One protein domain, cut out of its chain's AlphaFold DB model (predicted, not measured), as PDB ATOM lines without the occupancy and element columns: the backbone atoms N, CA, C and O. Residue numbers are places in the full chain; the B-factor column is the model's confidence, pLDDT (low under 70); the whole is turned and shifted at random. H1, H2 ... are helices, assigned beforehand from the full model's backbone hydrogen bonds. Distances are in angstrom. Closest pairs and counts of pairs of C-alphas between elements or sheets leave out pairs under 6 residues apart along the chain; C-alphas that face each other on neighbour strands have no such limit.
ATOM      1  N   PRO A   5     105.445 -32.264-211.164       87.44
ATOM      2  CA  PRO A   5     104.445 -32.339-210.093       87.44
ATOM      3  C   PRO A   5     103.664 -33.654-210.082       87.44
ATOM      4  O   PRO A   5     103.277 -34.168-209.033       87.44
ATOM      5  N   ILE A   6     103.439 -34.221-211.267       88.75
ATOM      6  CA  ILE A   6     102.798 -35.522-211.415       88.75
ATOM      7  C   ILE A   6     103.742 -36.637-210.989       88.75
ATOM      8  O   ILE A   6     103.311 -37.554-210.293       88.75
ATOM      9  N   GLN A   7     105.029 -36.538-211.325       90.75
ATOM     10  CA  GLN A   7     106.031 -37.481-210.833       90.75
ATOM     11  C   GLN A   7     106.033 -37.521-209.299       90.75
ATOM     12  O   GLN A   7     105.979 -38.606-208.730       90.75
ATOM     13  N   GLN A   8     105.984 -36.367-208.622       91.31
ATOM     14  CA  GLN A   8     105.894 -36.309-207.157       91.31
ATOM     15  C   GLN A   8     104.641 -37.018-206.615       91.31
ATOM     16  O   GLN A   8     104.732 -37.793-205.660       91.31
ATOM     17  N   LYS A   9     103.474 -36.808-207.240       91.75
ATOM     18  CA  LYS A   9     102.230 -37.504-206.866       91.75
ATOM     19  C   LYS A   9     102.349 -39.017-207.054       91.75
ATOM     20  O   LYS A   9     101.982 -39.764-206.149       91.75
ATOM     21  N   ILE A  10     102.906 -39.470-208.175       93.88
ATOM     22  CA  ILE A  10     103.129 -40.896-208.448       93.88
ATOM     23  C   ILE A  10     104.080 -41.499-207.410       93.88
ATOM     24  O   ILE A  10     103.764 -42.520-206.804       93.88
ATOM     25  N   VAL A  11     105.207 -40.836-207.143       94.88
ATOM     26  CA  VAL A  11     106.177 -41.259-206.126       94.88
ATOM     27  C   VAL A  11     105.508 -41.368-204.753       94.88
ATOM     28  O   VAL A  11     105.751 -42.331-204.030       94.88
ATOM     29  N   SER A  12     104.612 -40.443-204.397       94.88
ATOM     30  CA  SER A  12     103.863 -40.520-203.136       94.88
ATOM     31  C   SER A  12     102.944 -41.747-203.052       94.88
ATOM     32  O   SER A  12     102.814 -42.340-201.981       94.88
ATOM     33  N   GLU A  13     102.355 -42.179-204.172       96.12
ATOM     34  CA  GLU A  13     101.534 -43.393-204.224       96.12
ATOM     35  C   GLU A  13     102.375 -44.669-204.129       96.12
ATOM     36  O   GLU A  13     101.929 -45.629-203.503       96.12
ATOM     37  N   VAL A  14     103.593 -44.674-204.682       95.38
ATOM     38  CA  VAL A  14     104.545 -45.786-204.511       95.38
ATOM     39  C   VAL A  14     104.918 -45.941-203.035       95.38
ATOM     40  O   VAL A  14     104.733 -47.017-202.476       95.38
ATOM     41  N   HIS A  15     105.320 -44.861-202.357       95.50
ATOM     42  CA  HIS A  15     105.606 -44.890-200.912       95.50
ATOM     43  C   HIS A  15     104.373 -45.264-200.074       95.50
ATOM     44  O   HIS A  15     104.468 -45.864-199.005       95.50
ATOM     45  N   ALA A  16     103.169 -44.934-200.544       95.38
ATOM     46  CA  ALA A  16     101.947 -45.315-199.852       95.38
ATOM     47  C   ALA A  16     101.663 -46.829-199.883       95.38
ATOM     48  O   ALA A  16     100.795 -47.276-199.126       95.38
ATOM     49  N   VAL A  17     102.362 -47.610-200.718       95.25
ATOM     50  CA  VAL A  17     102.307 -49.081-200.702       95.25
ATOM     51  C   VAL A  17     102.883 -49.626-199.397       95.25
ATOM     52  O   VAL A  17     102.240 -50.457-198.764       95.25
ATOM     53  N   GLU A  18     104.020 -49.105-198.937       93.75
ATOM     54  CA  GLU A  18     104.664 -49.537-197.687       93.75
ATOM     55  C   GLU A  18     103.710 -49.363-196.500       93.75
ATOM     56  O   GLU A  18     103.406 -50.315-195.787       93.75
ATOM     57  N   LYS A  19     103.074 -48.189-196.394       93.25
ATOM     58  CA  LYS A  19     102.052 -47.906-195.369       93.25
ATOM     59  C   LYS A  19     100.830 -48.825-195.437       93.25
ATOM     60  O   LYS A  19     100.083 -48.922-194.463       93.25
ATOM     61  N   ARG A  20     100.529 -49.424-196.595       93.19
ATOM     62  CA  ARG A  20      99.465 -50.438-196.706       93.19
ATOM     63  C   ARG A  20      99.933 -51.772-196.140       93.19
ATOM     64  O   ARG A  20      99.166 -52.386-195.404       93.19
ATOM     65  N   ILE A  21     101.161 -52.173-196.462       91.75
ATOM     66  CA  ILE A  21     101.781 -53.412-195.984       91.75
ATOM     67  C   ILE A  21     101.924 -53.373-194.459       91.75
ATOM     68  O   ILE A  21     101.476 -54.295-193.787       91.75
ATOM     69  N   GLU A  22     102.418 -52.265-193.898       93.12
ATOM     70  CA  GLU A  22     102.509 -52.045-192.443       93.12
ATOM     71  C   GLU A  22     101.158 -52.201-191.729       93.12
ATOM     72  O   GLU A  22     101.081 -52.665-190.596       93.12
ATOM     73  N   LYS A  23     100.064 -51.830-192.402       91.81
ATOM     74  CA  LYS A  23      98.692 -51.964-191.890       91.81
ATOM     75  C   LYS A  23      98.094 -53.356-192.114       91.81
ATOM     76  O   LYS A  23      96.889 -53.515-191.915       91.81
ATOM     77  N   GLY A  24      98.886 -54.320-192.583       90.31
ATOM     78  CA  GLY A  24      98.439 -55.675-192.900       90.31
ATOM     79  C   GLY A  24      97.374 -55.716-193.996       90.31
ATOM     80  O   GLY A  24      96.495 -56.570-193.962       90.31
ATOM     81  N   LYS A  25      97.366 -54.747-194.923       89.62
ATOM     82  CA  LYS A  25      96.413 -54.755-196.040       89.62
ATOM     83  C   LYS A  25      96.887 -55.723-197.110       89.62
ATOM     84  O   LYS A  25      97.997 -55.569-197.607       89.62
ATOM     85  N   ASP A  26      95.993 -56.601-197.544       88.62
ATOM     86  CA  ASP A  26      96.275 -57.533-198.629       88.62
ATOM     87  C   ASP A  26      96.572 -56.826-199.958       88.62
ATOM     88  O   ASP A  26      96.192 -55.663-200.211       88.62
ATOM     89  N   VAL A  27      97.256 -57.571-200.828       87.44
ATOM     90  CA  VAL A  27      97.482 -57.182-202.216       87.44
ATOM     91  C   VAL A  27      96.124 -57.098-202.925       87.44
ATOM     92  O   VAL A  27      95.369 -58.069-202.925       87.44
ATOM     93  N   PRO A  28      95.779 -55.957-203.547       86.12
ATOM     94  CA  PRO A  28      94.541 -55.842-204.302       86.12
ATOM     95  C   PRO A  28      94.508 -56.844-205.458       86.12
ATOM     96  O   PRO A  28      95.413 -56.858-206.299       86.12
ATOM     97  N   VAL A  29      93.441 -57.640-205.533       82.50
ATOM     98  CA  VAL A  29      93.161 -58.501-206.687       82.50
ATOM     99  C   VAL A  29      92.615 -57.619-207.806       82.50
ATOM    100  O   VAL A  29      91.423 -57.327-207.876       82.50
ATOM    101  N   LEU A  30      93.514 -57.128-208.656       81.06
ATOM    102  CA  LEU A  30      93.163 -56.329-209.824       81.06
ATOM    103  C   LEU A  30      93.113 -57.231-211.059       81.06
ATOM    104  O   LEU A  30      94.056 -57.964-211.349       81.06
ATOM    105  N   THR A  31      92.012 -57.164-211.805       81.19
ATOM    106  CA  THR A  31      91.854 -57.847-213.102       81.19
ATOM    107  C   THR A  31      92.211 -56.943-214.284       81.19
ATOM    108  O   THR A  31      92.472 -57.434-215.381       81.19
ATOM    109  N   SER A  32      92.256 -55.627-214.058       85.81
ATOM    110  CA  SER A  32      92.589 -54.590-215.038       85.81
ATOM    111  C   SER A  32      93.301 -53.412-214.364       85.81
ATOM    112  O   SER A  32      93.360 -53.332-213.137       85.81
ATOM    113  N   LEU A  33      93.821 -52.479-215.165       88.31
ATOM    114  CA  LEU A  33      94.460 -51.246-214.683       88.31
ATOM    115  C   LEU A  33      93.466 -50.179-214.200       88.31
ATOM    116  O   LEU A  33      93.886 -49.092-213.810       88.31
ATOM    117  N   ASN A  34      92.167 -50.479-214.191       88.69
ATOM    118  CA  ASN A  34      91.150 -49.579-213.667       88.69
ATOM    119  C   ASN A  34      91.013 -49.753-212.156       88.69
ATOM    120  O   ASN A  34      90.767 -50.851-211.655       88.69
ATOM    121  N   CYS A  35      91.129 -48.648-211.422       90.06
ATOM    122  CA  CYS A  35      90.928 -48.619-209.980       90.06
ATOM    123  C   CYS A  35      89.882 -47.564-209.608       90.06
ATOM    124  O   CYS A  35      89.847 -46.479-210.173       90.06
ATOM    125  N   TYR A  36      89.048 -47.845-208.610       87.81
ATOM    126  CA  TYR A  36      88.014 -46.904-208.157       87.81
ATOM    127  C   TYR A  36      88.425 -46.073-206.941       87.81
ATOM    128  O   TYR A  36      87.592 -45.384-206.356       87.81
ATOM    129  N   CYS A  37      89.705 -46.126-206.576       90.12
ATOM    130  CA  CYS A  37      90.267 -45.307-205.514       90.12
ATOM    131  C   CYS A  37      90.252 -43.813-205.892       90.12
ATOM    132  O   CYS A  37      90.305 -43.457-207.074       90.12
ATOM    133  N   LEU A  38      90.224 -42.939-204.890       89.50
ATOM    134  CA  LEU A  38      90.178 -41.491-205.021       89.50
ATOM    135  C   LEU A  38      91.326 -40.972-205.888       89.50
ATOM    136  O   LEU A  38      91.087 -40.173-206.788       89.50
ATOM    137  N   PHE A  39      92.552 -41.457-205.665       91.44
ATOM    138  CA  PHE A  39      93.711 -41.022-206.447       91.44
ATOM    139  C   PHE A  39      93.527 -41.315-207.941       91.44
ATOM    140  O   PHE A  39      93.696 -40.427-208.774       91.44
ATOM    141  N   PHE A  40      93.126 -42.543-208.280       91.06
ATOM    142  CA  PHE A  40      92.909 -42.937-209.672       91.06
ATOM    143  C   PHE A  40      91.769 -42.136-210.304       91.06
ATOM    144  O   PHE A  40      91.924 -41.643-211.410       91.06
ATOM    145  N   ARG A  41      90.648 -41.928-209.602       86.75
ATOM    146  CA  ARG A  41      89.545 -41.110-210.137       86.75
ATOM    147  C   ARG A  41      89.919 -39.643-210.336       86.75
ATOM    148  O   ARG A  41      89.366 -39.008-211.223       86.75
ATOM    149  N   GLN A  42      90.793 -39.101-209.492       85.62
ATOM    150  CA  GLN A  42      91.167 -37.692-209.550       85.62
ATOM    151  C   GLN A  42      92.193 -37.408-210.648       85.62
ATOM    152  O   GLN A  42      92.108 -36.370-211.294       85.62
ATOM    153  N   TYR A  43      93.162 -38.304-210.834       86.81
ATOM    154  CA  TYR A  43      94.296 -38.044-211.720       86.81
ATOM    155  C   TYR A  43      94.350 -38.959-212.943       86.81
ATOM    156  O   TYR A  43      95.109 -38.670-213.858       86.81
ATOM    157  N   LEU A  44      93.580 -40.052-212.966       89.50
ATOM    158  CA  LEU A  44      93.653 -41.111-213.984       89.50
ATOM    159  C   LEU A  44      95.076 -41.668-214.150       89.50
ATOM    160  O   LEU A  44      95.509 -42.028-215.238       89.50
ATOM    161  N   LEU A  45      95.810 -41.740-213.038       92.31
ATOM    162  CA  LEU A  45      97.188 -42.216-212.966       92.31
ATOM    163  C   LEU A  45      97.288 -43.506-212.147       92.31
ATOM    164  O   LEU A  45      96.421 -43.760-211.298       92.31
ATOM    165  N   PRO A  46      98.376 -44.288-212.312       94.56
ATOM    166  CA  PRO A  46      98.652 -45.439-211.463       94.56
ATOM    167  C   PRO A  46      98.619 -45.058-209.978       94.56
ATOM    168  O   PRO A  46      99.354 -44.182-209.525       94.56
ATOM    169  N   CYS A  47      97.744 -45.710-209.217       95.00
ATOM    170  CA  CYS A  47      97.578 -45.479-207.785       95.00
ATOM    171  C   CYS A  47      98.328 -46.529-206.959       95.00
ATOM    172  O   CYS A  47      98.752 -47.567-207.473       95.00
ATOM    173  N   ARG A  48      98.394 -46.331-205.640       94.94
ATOM    174  CA  ARG A  48      99.019 -47.280-204.704       94.94
ATOM    175  C   ARG A  48      98.469 -48.704-204.805       94.94
ATOM    176  O   ARG A  48      99.178 -49.647-204.494       94.94
ATOM    177  N   HIS A  49      97.216 -48.894-205.227       93.62
ATOM    178  CA  HIS A  49      96.650 -50.234-205.413       93.62
ATOM    179  C   HIS A  49      97.268 -50.951-206.615       93.62
ATOM    180  O   HIS A  49      97.611 -52.127-206.515       93.62
ATOM    181  N   ILE A  50      97.438 -50.223-207.721       94.94
ATOM    182  CA  ILE A  50      98.085 -50.720-208.936       94.94
ATOM    183  C   ILE A  50      99.564 -50.990-208.653       94.94
ATOM    184  O   ILE A  50     100.060 -52.051-209.017       94.94
ATOM    185  N   PHE A  51     100.248 -50.097-207.929       95.31
ATOM    186  CA  PHE A  51     101.636 -50.324-207.519       95.31
ATOM    187  C   PHE A  51     101.789 -51.504-206.558       95.31
ATOM    188  O   PHE A  51     102.684 -52.320-206.754       95.31
ATOM    189  N   HIS A  52     100.906 -51.654-205.568       93.62
ATOM    190  CA  HIS A  52     100.941 -52.798-204.653       93.62
ATOM    191  C   HIS A  52     100.792 -54.122-205.416       93.62
ATOM    192  O   HIS A  52     101.575 -55.043-205.206       93.62
ATOM    193  N   ASN A  53      99.845 -54.191-206.356       92.56
ATOM    194  CA  ASN A  53      99.668 -55.354-207.223       92.56
ATOM    195  C   ASN A  53     100.867 -55.574-208.170       92.56
ATOM    196  O   ASN A  53     101.291 -56.707-208.354       92.56
ATOM    197  N   HIS A  54     101.465 -54.519-208.727       92.38
ATOM    198  CA  HIS A  54     102.647 -54.645-209.588       92.38
ATOM    199  C   HIS A  54     103.887 -55.164-208.840       92.38
ATOM    200  O   HIS A  54     104.651 -55.958-209.390       92.38
ATOM    201  N   LEU A  55     104.095 -54.706-207.603       91.38
ATOM    202  CA  LEU A  55     105.261 -55.060-206.794       91.38
ATOM    203  C   LEU A  55     105.122 -56.439-206.135       91.38
ATOM    204  O   LEU A  55     106.097 -57.185-206.098       91.38
ATOM    205  N   TYR A  56     103.926 -56.780-205.643       90.81
ATOM    206  CA  TYR A  56     103.705 -57.946-204.775       90.81
ATOM    207  C   TYR A  56     102.600 -58.899-205.257       90.81
ATOM    208  O   TYR A  56     102.386 -59.942-204.647       90.81
ATOM    209  N   GLY A  57     101.870 -58.561-206.320       86.88
ATOM    210  CA  GLY A  57     100.837 -59.421-206.895       86.88
ATOM    211  C   GLY A  57     101.394 -60.435-207.892       86.88
ATOM    212  O   GLY A  57     102.435 -60.223-208.511       86.88
ATOM    213  N   GLU A  58     100.658 -61.530-208.086       85.56
ATOM    214  CA  GLU A  58     101.037 -62.603-209.018       85.56
ATOM    215  C   GLU A  58     101.083 -62.122-210.476       85.56
ATOM    216  O   GLU A  58     101.991 -62.463-211.235       85.56
ATOM    217  N   LYS A  59     100.110 -61.295-210.874       84.31
ATOM    218  CA  LYS A  59      99.999 -60.754-212.231       84.31
ATOM    219  C   LYS A  59     100.398 -59.284-212.259       84.31
ATOM    220  O   LYS A  59      99.645 -58.423-211.820       84.31
ATOM    221  N   LYS A  60     101.542 -58.979-212.870       88.44
ATOM    222  CA  LYS A  60     102.024 -57.600-213.042       88.44
ATOM    223  C   LYS A  60     101.266 -56.891-214.164       88.44
ATOM    224  O   LYS A  60     101.570 -57.074-215.339       88.44
ATOM    225  N   LEU A  61     100.281 -56.071-213.800       87.19
ATOM    226  CA  LEU A  61      99.452 -55.343-214.773       87.19
ATOM    227  C   LEU A  61     100.136 -54.102-215.364       87.19
ATOM    228  O   LEU A  61      99.884 -53.752-216.514       87.19
ATOM    229  N   LEU A  62     100.992 -53.429-214.591       91.94
ATOM    230  CA  LEU A  62     101.680 -52.209-215.023       91.94
ATOM    231  C   LEU A  62     102.934 -52.556-215.848       91.94
ATOM    232  O   LEU A  62     104.047 -52.575-215.329       91.94
ATOM    233  N   THR A  63     102.734 -52.907-217.117       92.56
ATOM    234  CA  THR A  63     103.807 -53.125-218.105       92.56
ATOM    235  C   THR A  63     104.315 -51.801-218.686       92.56
ATOM    236  O   THR A  63     103.696 -50.757-218.489       92.56
ATOM    237  N   THR A  64     105.408 -51.829-219.456       93.12
ATOM    238  CA  THR A  64     105.905 -50.643-220.181       93.12
ATOM    239  C   THR A  64     104.835 -50.045-221.098       93.12
ATOM    240  O   THR A  64     104.563 -48.854-221.018       93.12
ATOM    241  N   ASN A  65     104.140 -50.881-221.877       94.19
ATOM    242  CA  ASN A  65     103.049 -50.436-222.751       94.19
ATOM    243  C   ASN A  65     101.882 -49.821-221.953       94.19
ATOM    244  O   ASN A  65     101.328 -48.794-222.328       94.19
ATOM    245  N   ALA A  66     101.520 -50.414-220.812       92.75
ATOM    246  CA  ALA A  66     100.503 -49.842-219.930       92.75
ATOM    247  C   ALA A  66     100.921 -48.479-219.358       92.75
ATOM    248  O   ALA A  66     100.106 -47.564-219.249       92.75
ATOM    249  N   TRP A  67     102.192 -48.334-218.989       94.44
ATOM    250  CA  TRP A  67     102.744 -47.071-218.518       94.44
ATOM    251  C   TRP A  67     102.709 -45.990-219.604       94.44
ATOM    252  O   TRP A  67     102.289 -44.865-219.333       94.44
ATOM    253  N   GLU A  68     103.080 -46.337-220.835       93.81
ATOM    254  CA  GLU A  68     102.987 -45.449-221.998       93.81
ATOM    255  C   GLU A  68     101.541 -45.017-222.268       93.81
ATOM    256  O   GLU A  68     101.298 -43.840-222.517       93.81
ATOM    257  N   GLN A  69     100.561 -45.914-222.110       91.69
ATOM    258  CA  GLN A  69      99.140 -45.559-222.220       91.69
ATOM    259  C   GLN A  69      98.708 -44.526-221.175       91.69
ATOM    260  O   GLN A  69      98.000 -43.579-221.516       91.69
ATOM    261  N   PHE A  70      99.156 -44.650-219.921       92.38
ATOM    262  CA  PHE A  70      98.892 -43.621-218.909       92.38
ATOM    263  C   PHE A  70      99.537 -42.281-219.270       92.38
ATOM    264  O   PHE A  70      98.935 -41.230-219.052       92.38
ATOM    265  N   GLN A  71     100.751 -42.299-219.825       90.56
ATOM    266  CA  GLN A  71     101.417 -41.081-220.283       90.56
ATOM    267  C   GLN A  71     100.657 -40.428-221.438       90.56
ATOM    268  O   GLN A  71     100.430 -39.222-221.399       90.56
ATOM    269  N   GLN A  72     100.242 -41.218-222.428       90.56
ATOM    270  CA  GLN A  72      99.508 -40.736-223.592       90.56
ATOM    271  C   GLN A  72      98.161 -40.138-223.185       90.56
ATOM    272  O   GLN A  72      97.886 -38.986-223.506       90.56
ATOM    273  N   MET A  73      97.379 -40.867-222.387       88.81
ATOM    274  CA  MET A  73      96.083 -40.402-221.895       88.81
ATOM    275  C   MET A  73      96.214 -39.091-221.117       88.81
ATOM    276  O   MET A  73      95.414 -38.177-221.300       88.81
ATOM    277  N   PHE A  74      97.241 -38.973-220.275       87.50
ATOM    278  CA  PHE A  74      97.500 -37.747-219.531       87.50
ATOM    279  C   PHE A  74      97.824 -36.563-220.457       87.50
ATOM    280  O   PHE A  74      97.298 -35.471-220.248       87.50
ATOM    281  N   MET A  75      98.658 -36.775-221.483       83.75
ATOM    282  CA  MET A  75      99.019 -35.736-222.458       83.75
ATOM    283  C   MET A  75      97.823 -35.309-223.319       83.75
ATOM    284  O   MET A  75      97.624 -34.117-223.534       83.75
ATOM    285  N   GLU A  76      97.006 -36.261-223.775       86.44
ATOM    286  CA  GLU A  76      95.829 -35.999-224.616       86.44
ATOM    287  C   GLU A  76      94.685 -35.325-223.856       86.44
ATOM    288  O   GLU A  76      93.937 -34.538-224.429       86.44
ATOM    289  N   SER A  77      94.555 -35.598-222.558       79.19
ATOM    290  CA  SER A  77      93.458 -35.066-221.741       79.19
ATOM    291  C   SER A  77      93.611 -33.578-221.397       79.19
ATOM    292  O   SER A  77      92.715 -33.012-220.775       79.19
ATOM    293  N   GLY A  78      94.733 -32.938-221.757       69.44
ATOM    294  CA  GLY A  78      94.955 -31.509-221.511       69.44
ATOM    295  C   GLY A  78      94.973 -31.129-220.025       69.44
ATOM    296  O   GLY A  78      94.586 -30.018-219.675       69.44
TER     297      GLY A  78
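What this domain is: This is residues 5 to 78 of the 152 residues of an uncharacterized protein of Diversispora epigaea (UniProt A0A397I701). The long helix H1 makes one side, and the short helix H3 packs on residues 13 to 17 of it, crossing it steeply. H4 lies on another side, apart from H1 and touching no helix, while short H2 lies off to a third side, joined to H3 by the tight link of residues 44 to 47. The printed part has 74 residues with four named helices in the order H1, H2, H3, H4 and no named strand, and its class is all helix. It is compact, with a radius of gyration of the C-alphas of 12.0 A, and its outline is elongated, 38 by 24 by 19 A.

Where its parts are: H1, residues 5 to 22, is 26.5 A long and begins at C-alpha 5 at (104.445, -32.339, -210.093). H3 is residues 48 to 56, 11.7 A, and H2 is residues 38 to 43, 8.6 A. H4, residues 64 to 76, is 18.3 A long and ends at C-alpha 76 at (95.829, -35.999, -224.616).

How they stand to each other: H1 touches H3 with residues 13 to 17 alone. The closest C-alphas are those of Glu 13 and Arg 48, 4.7 A apart. The two run the same way at a steep tilt of 62 degrees. H2 and H1 are near each other, with 6 pairs of C-alphas within 10 A; H2 and H3 are near each other, with 5. H4 touches no helix; it is apart from H1 and H3, and only just apart from H2, with closest C-alphas 8.4 A apart. In H2, H3 and H4 every O i to N i+4 pair is within hydrogen-bond range; in H1, 12 of 14 are.

The domain as a whole: The C-alphas of Gly 24 and Gly 78 are the two farthest apart, 37.6 A. The printed part has no cut. The link from H1 to H2, residues 23 to 37, is long; that from H2 to H3 is tight and that from H3 to H4 short. Mean pLDDT of the printed part is 90.2, and residue 78 is under 70.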